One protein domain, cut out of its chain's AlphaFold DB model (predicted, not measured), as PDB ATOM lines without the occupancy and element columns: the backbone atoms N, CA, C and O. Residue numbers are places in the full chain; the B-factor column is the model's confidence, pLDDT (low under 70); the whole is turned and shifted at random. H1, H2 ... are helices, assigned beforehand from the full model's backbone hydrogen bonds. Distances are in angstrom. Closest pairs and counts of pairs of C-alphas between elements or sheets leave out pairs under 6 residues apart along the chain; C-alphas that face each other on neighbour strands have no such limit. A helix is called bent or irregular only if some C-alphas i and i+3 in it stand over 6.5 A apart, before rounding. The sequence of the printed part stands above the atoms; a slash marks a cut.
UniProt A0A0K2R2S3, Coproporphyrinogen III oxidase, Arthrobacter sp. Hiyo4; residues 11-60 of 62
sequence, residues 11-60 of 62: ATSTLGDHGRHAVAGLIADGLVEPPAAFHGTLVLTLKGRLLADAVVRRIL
ATOM      1  N   ALA A  11      16.190  11.598  30.185       90.38
ATOM      2  CA  ALA A  11      16.540  12.896  30.741       90.38
ATOM      3  C   ALA A  11      15.451  13.927  30.399       90.38
ATOM      4  O   ALA A  11      15.153  14.189  29.239       90.38
ATOM      5  N   THR A  12      14.856  14.547  31.411       90.62
ATOM      6  CA  THR A  12      13.809  15.572  31.244       90.62
ATOM      7  C   THR A  12      14.301  16.792  30.463       90.62
ATOM      8  O   THR A  12      13.497  17.493  29.856       90.62
ATOM      9  N   SER A  13      15.616  17.019  30.411       90.31
ATOM     10  CA  SER A  13      16.248  18.054  29.589       90.31
ATOM     11  C   SER A  13      16.118  17.814  28.085       90.31
ATOM     12  O   SER A  13      16.258  18.761  27.318       90.31
ATOM     13  N   THR A  14      15.848  16.582  27.642       89.00
ATOM     14  CA  THR A  14      15.604  16.279  26.223       89.00
ATOM     15  C   THR A  14      14.151  16.521  25.823       89.00
ATOM     16  O   THR A  14      13.823  16.444  24.643       89.00
ATOM     17  N   LEU A  15      13.264  16.775  26.790       88.69
ATOM     18  CA  LEU A  15      11.877  17.139  26.528       88.69
ATOM     19  C   LEU A  15      11.793  18.621  26.167       88.69
ATOM     20  O   LEU A  15      12.445  19.460  26.795       88.69
ATOM     21  N   GLY A  16      10.916  18.952  25.221       90.19
ATOM     22  CA  GLY A  16      10.481  20.332  25.012       90.19
ATOM     23  C   GLY A  16       9.729  20.887  26.228       90.19
ATOM     24  O   GLY A  16       9.345  20.149  27.139       90.19
ATOM     25  N   ASP A  17       9.489  22.197  26.237       92.19
ATOM     26  CA  ASP A  17       8.868  22.915  27.358       92.19
ATOM     27  C   ASP A  17       7.528  22.305  27.778       92.19
ATOM     28  O   ASP A  17       7.270  22.130  28.970       92.19
ATOM     29  N   HIS A  18       6.698  21.915  26.808       92.12
ATOM     30  CA  HIS A  18       5.436  21.230  27.071       92.12
ATOM     31  C   HIS A  18       5.651  19.902  27.807       92.12
ATOM     32  O   HIS A  18       5.033  19.648  28.840       92.12
ATOM     33  N   GLY A  19       6.567  19.071  27.303       92.06
ATOM     34  CA  GLY A  19       6.884  17.782  27.905       92.06
ATOM     35  C   GLY A  19       7.382  17.922  29.342       92.06
ATOM     36  O   GLY A  19       6.948  17.159  30.201       92.06
ATOM     37  N   ARG A  20       8.205  18.941  29.632       92.19
ATOM     38  CA  ARG A  20       8.672  19.234  30.998       92.19
ATOM     39  C   ARG A  20       7.527  19.624  31.935       92.19
ATOM     40  O   ARG A  20       7.469  19.112  33.050       92.19
ATOM     41  N   HIS A  21       6.586  20.456  31.488       93.62
ATOM     42  CA  HIS A  21       5.405  20.809  32.288       93.62
ATOM     43  C   HIS A  21       4.459  19.619  32.506       93.62
ATOM     44  O   HIS A  21       3.878  19.475  33.584       93.62
ATOM     45  N   ALA A  22       4.332  18.729  31.520       94.75
ATOM     46  CA  ALA A  22       3.481  17.547  31.616       94.75
ATOM     47  C   ALA A  22       3.937  16.552  32.702       94.75
ATOM     48  O   ALA A  22       3.100  15.817  33.235       94.75
ATOM     49  N   VAL A  23       5.228  16.541  33.075       94.69
ATOM     50  CA  VAL A  23       5.787  15.614  34.078       94.69
ATOM     51  C   VAL A  23       5.062  15.713  35.420       94.69
ATOM     52  O   VAL A  23       4.729  14.684  36.003       94.69
ATOM     53  N   ALA A  24       4.749  16.922  35.890       95.31
ATOM     54  CA  ALA A  24       4.067  17.112  37.172       95.31
ATOM     55  C   ALA A  24       2.677  16.449  37.196       95.31
ATOM     56  O   ALA A  24       2.317  15.786  38.169       95.31
ATOM     57  N   GLY A  25       1.925  16.557  36.096       97.19
ATOM     58  CA  GLY A  25       0.638  15.875  35.947       97.19
ATOM     59  C   GLY A  25       0.789  14.353  35.910       97.19
ATOM     60  O   GLY A  25       0.043  13.640  36.569       97.19
ATOM     61  N   LEU A  26       1.805  13.846  35.209       96.19
ATOM     62  CA  LEU A  26       2.083  12.408  35.137       96.19
ATOM     63  C   LEU A  26       2.516  11.809  36.486       96.19
ATOM     64  O   LEU A  26       2.219  10.644  36.759       96.19
ATOM     65  N   ILE A  27       3.191  12.593  37.330       96.81
ATOM     66  CA  ILE A  27       3.484  12.236  38.725       96.81
ATOM     67  C   ILE A  27       2.184  12.162  39.529       96.81
ATOM     68  O   ILE A  27       1.943  11.156  40.193       96.81
ATOM     69  N   ALA A  28       1.326  13.185  39.435       97.69
ATOM     70  CA  ALA A  28       0.036  13.209  40.126       97.69
ATOM     71  C   ALA A  28      -0.865  12.024  39.729       97.69
ATOM     72  O   ALA A  28      -1.547  11.450  40.573       97.69
ATOM     73  N   ASP A  29      -0.796  11.591  38.467       97.06
ATOM     74  CA  ASP A  29      -1.539  10.440  37.940       97.06
ATOM     75  C   ASP A  29      -0.931   9.069  38.334       97.06
ATOM     76  O   ASP A  29      -1.504   8.003  38.042       97.06
ATOM     77  N   GLY A  30       0.237   9.067  38.989       96.88
ATOM     78  CA  GLY A  30       0.970   7.869  39.408       96.88
ATOM     79  C   GLY A  30       1.630   7.106  38.254       96.88
ATOM     80  O   GLY A  30       1.791   5.884  38.327       96.88
ATOM     81  N   LEU A  31       1.961   7.791  37.156       95.50
ATOM     82  CA  LEU A  31       2.531   7.193  35.941       95.50
ATOM     83  C   LEU A  31       4.058   7.335  35.865       95.50
ATOM     84  O   LEU A  31       4.705   6.542  35.183       95.50
ATOM     85  N   VAL A  32       4.633   8.298  36.586       95.00
ATOM     86  CA  VAL A  32       6.079   8.568  36.652       95.00
ATOM     87  C   VAL A  32       6.584   8.415  38.085       95.00
ATOM     88  O   VAL A  32       5.902   8.822  39.019       95.00
ATOM     89  N   GLU A  33       7.776   7.837  38.248       94.75
ATOM     90  CA  GLU A  33       8.470   7.712  39.535       94.75
ATOM     91  C   GLU A  33       8.907   9.100  40.045       94.75
ATOM     92  O   GLU A  33       9.803   9.711  39.447       94.75
ATOM     93  N   PRO A  34       8.328   9.613  41.150       95.62
ATOM     94  CA  PRO A  34       8.627  10.963  41.627       95.62
ATOM     95  C   PRO A  34      10.109  11.180  41.974       95.62
ATOM     96  O   PRO A  34      10.662  12.188  41.531       95.62
ATOM     97  N   PRO A  35      10.798  10.260  42.691       95.69
ATOM     98  CA  PRO A  35      12.209  10.445  43.008       95.69
ATOM     99  C   PRO A  35      13.059  10.644  41.755       95.69
ATOM    100  O   PRO A  35      13.829  11.592  41.699       95.69
ATOM    101  N   ALA A  36      12.897   9.811  40.726       92.94
ATOM    102  CA  ALA A  36      13.667   9.940  39.490       92.94
ATOM    103  C   ALA A  36      13.378  11.272  38.776       92.94
ATOM    104  O   ALA A  36      14.310  11.946  38.334       92.94
ATOM    105  N   ALA A  37      12.108  11.685  38.727       93.56
ATOM    106  CA  ALA A  37      11.703  12.920  38.066       93.56
ATOM    107  C   ALA A  37      12.310  14.165  38.727       93.56
ATOM    108  O   ALA A  37      12.763  15.067  38.024       93.56
ATOM    109  N   PHE A  38      12.403  14.193  40.061       94.56
ATOM    110  CA  PHE A  38      13.085  15.274  40.783       94.56
ATOM    111  C   PHE A  38      14.599  15.308  40.536       94.56
ATOM    112  O   PHE A  38      15.199  16.376  40.608       94.56
ATOM    113  N   HIS A  39      15.206  14.175  40.173       95.00
ATOM    114  CA  HIS A  39      16.599  14.106  39.717       95.00
ATOM    115  C   HIS A  39      16.752  14.373  38.210       95.00
ATOM    116  O   HIS A  39      17.830  14.191  37.653       95.00
ATOM    117  N   GLY A  40      15.684  14.807  37.535       93.38
ATOM    118  CA  GLY A  40      15.713  15.150  36.120       93.38
ATOM    119  C   GLY A  40      15.575  13.957  35.177       93.38
ATOM    120  O   GLY A  40      15.809  14.128  33.982       93.38
ATOM    121  N   THR A  41      15.144  12.790  35.660       92.88
ATOM    122  CA  THR A  41      14.974  11.577  34.848       92.88
ATOM    123  C   THR A  41      13.530  11.081  34.889       92.88
ATOM    124  O   THR A  41      12.996  10.721  35.931       92.88
ATOM    125  N   LEU A  42      12.886  10.993  33.732       92.06
ATOM    126  CA  LEU A  42      11.557  10.423  33.576       92.06
ATOM    127  C   LEU A  42      11.653   8.896  33.527       92.06
ATOM    128  O   LEU A  42      12.115   8.322  32.540       92.06
ATOM    129  N   VAL A  43      11.191   8.242  34.590       93.19
ATOM    130  CA  VAL A  43      11.057   6.781  34.692       93.19
ATOM    131  C   VAL A  43       9.585   6.451  34.903       93.19
ATOM    132  O   VAL A  43       8.930   7.066  35.743       93.19
ATOM    133  N   LEU A  44       9.046   5.493  34.146       92.38
ATOM    134  CA  LEU A  44       7.647   5.088  34.299       92.38
ATOM    135  C   LEU A  44       7.470   4.112  35.461       92.38
ATOM    136  O   LEU A  44       8.197   3.117  35.559       92.38
ATOM    137  N   THR A  45       6.414   4.318  36.248       93.19
ATOM    138  CA  THR A  45       5.929   3.322  37.213       93.19
ATOM    139  C   THR A  45       5.424   2.072  36.487       93.19
ATOM    140  O   THR A  45       5.268   2.053  35.261       93.19
ATOM    141  N   LEU A  46       5.088   1.008  37.223       91.94
ATOM    142  CA  LEU A  46       4.431  -0.159  36.619       91.94
ATOM    143  C   LEU A  46       3.130   0.220  35.892       91.94
ATOM    144  O   LEU A  46       2.918  -0.220  34.763       91.94
ATOM    145  N   LYS A  47       2.307   1.081  36.502       92.31
ATOM    146  CA  LYS A  47       1.073   1.606  35.900       92.31
ATOM    147  C   LYS A  47       1.377   2.451  34.661       92.31
ATOM    148  O   LYS A  47       0.751   2.255  33.623       92.31
ATOM    149  N   GLY A  48       2.370   3.338  34.741       92.94
ATOM    150  CA  GLY A  48       2.819   4.154  33.611       92.94
ATOM    151  C   GLY A  48       3.227   3.314  32.405       92.94
ATOM    152  O   GLY A  48       2.875   3.648  31.278       92.94
ATOM    153  N   ARG A  49       3.885   2.171  32.631       89.50
ATOM    154  CA  ARG A  49       4.290   1.248  31.558       89.50
ATOM    155  C   ARG A  49       3.118   0.587  30.833       89.50
ATOM    156  O   ARG A  49       3.287   0.207  29.678       89.50
ATOM    157  N   LEU A  50       1.960   0.445  31.477       91.38
ATOM    158  CA  LEU A  50       0.739  -0.054  30.828       91.38
ATOM    159  C   LEU A  50       0.084   1.018  29.949       91.38
ATOM    160  O   LEU A  50      -0.583   0.690  28.975       91.38
ATOM    161  N   LEU A  51       0.299   2.292  30.281       91.94
ATOM    162  CA  LEU A  51      -0.272   3.453  29.597       91.94
ATOM    163  C   LEU A  51       0.780   4.235  28.799       91.94
ATOM    164  O   LEU A  51       0.592   5.422  28.534       91.94
ATOM    165  N   ALA A  52       1.889   3.593  28.425       88.38
ATOM    166  CA  ALA A  52       3.064   4.266  27.875       88.38
ATOM    167  C   ALA A  52       2.725   5.157  26.670       88.38
ATOM    168  O   ALA A  52       3.148   6.306  26.630       88.38
ATOM    169  N   ASP A  53       1.880   4.689  25.752       88.44
ATOM    170  CA  ASP A  53       1.475   5.475  24.582       88.44
ATOM    171  C   ASP A  53       0.700   6.746  24.959       88.44
ATOM    172  O   ASP A  53       0.853   7.790  24.327       88.44
ATOM    173  N   ALA A  54      -0.132   6.682  26.005       89.81
ATOM    174  CA  ALA A  54      -0.847   7.849  26.516       89.81
ATOM    175  C   ALA A  54       0.111   8.838  27.192       89.81
ATOM    176  O   ALA A  54      -0.052  10.047  27.041       89.81
ATOM    177  N   VAL A  55       1.130   8.329  27.890       91.38
ATOM    178  CA  VAL A  55       2.192   9.161  28.460       91.38
ATOM    179  C   VAL A  55       2.972   9.866  27.352       91.38
ATOM    180  O   VAL A  55       3.125  11.082  27.421       91.38
ATOM    181  N   VAL A  56       3.401   9.135  26.316       88.44
ATOM    182  CA  VAL A  56       4.154   9.668  25.168       88.44
ATOM    183  C   VAL A  56       3.392  10.805  24.491       88.44
ATOM    184  O   VAL A  56       3.946  11.889  24.335       88.44
ATOM    185  N   ARG A  57       2.102  10.608  24.190       89.12
ATOM    186  CA  ARG A  57       1.243  11.654  23.603       89.12
ATOM    187  C   ARG A  57       1.149  12.922  24.453       89.12
ATOM    188  O   ARG A  57       0.923  14.001  23.926       89.12
ATOM    189  N   ARG A  58       1.310  12.813  25.775       90.75
ATOM    190  CA  ARG A  58       1.276  13.969  26.681       90.75
ATOM    191  C   ARG A  58       2.618  14.699  26.756       90.75
ATOM    192  O   ARG A  58       2.633  15.887  27.060       90.75
ATOM    193  N   ILE A  59       3.736  14.016  26.510       88.31
ATOM    194  CA  ILE A  59       5.082  14.617  26.576       88.31
ATOM    195  C   ILE A  59       5.602  15.103  25.218       88.31
ATOM    196  O   ILE A  59       6.454  15.988  25.196       88.31
ATOM    197  N   LEU A  60       5.068  14.575  24.115       83.88
ATOM    198  CA  LEU A  60       5.360  14.975  22.737       83.88
ATOM    199  C   LEU A  60       4.048  15.404  22.052       83.88
ATOM    200  O   LEU A  60       3.408  14.561  21.425       83.88
TER     201      LEU A  60
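What this domain is: This is residues 11 to 60 of the 62 residues of the protein "Coproporphyrinogen III oxidase" of Arthrobacter sp. Hiyo4 (UniProt A0A0K2R2S3). Two helices, H1 and H4, make a V, with the end of H4 set near the start of H1, and the short helix H3 together with the link residues 29 to 33 lies across the mouth of the V. Over one side of this V lie H2, the link residues 39 to 45 and the first printed residues, 11 to 16. The printed part has 50 residues with four named helices, H1, H2, H3 and H4 in that order along the chain, and no named strand; the class is all helix. The whole is compact, with a radius of gyration of the C-alphas of 9.5 A, and rounded, spanning 24 by 22 by 16 A.

Where its parts are: Begin with the longest helix, H1, residues 17 to 28: find C-alpha 17 at (8.868, 22.915, 27.358), and from there the helix runs 18.3 A to C-alpha 28 at (0.036, 13.209, 40.126). H1 is neither bent nor irregular, but only just: C-alphas 21 and 24 are 6.3 A apart. Look next at H4, residues 52 to 59, which covers 10.6 A and ends with C-alpha 59 at (5.082, 14.617, 26.576). Two helices of five residues come between them in the chain: H2, residues 34 to 38, is 6.3 A long, and H3, residues 46 to 50, is 6.9 A long.

How they stand to each other: Start at H1 and look for H4: the two touch, and their closest C-alphas, those of Gly 19 and Ile 59, are 3.9 A apart. Their lines stand at a steep tilt of 50 degrees, and they run opposite ways. Toward the other end of H1, you will find H2 close but not clearly touching; the closest C-alphas, of Ile 27 and Pro 34, are 6.0 A apart. H3 and H4 are also close but not clearly touching, with the C-alphas of Gly 48 and Val 55 the closest at 7.2 A. H1 and H3 are only just apart, their closest C-alphas being 8.4 A from each other. H2 is apart from both H3 and H4. In H2, H3 and H4 each O i to N i+4 pair is within hydrogen-bond range; in H1, 6 of 8 are.

The domain as a whole: The two C-alphas farthest apart, those of Asp 17 and Leu 46, are 25.3 A from each other, while the first and last printed C-alphas, of Ala 11 and Leu 60, are 13.9 A apart. The printed part has no cut. The links from H1 to H2 and from H3 to H4 are tight, the link from H2 to H3 is short, and no link is long. In the B-factor column the mean pLDDT of the printed part is 92.5, and no printed residue is under 70.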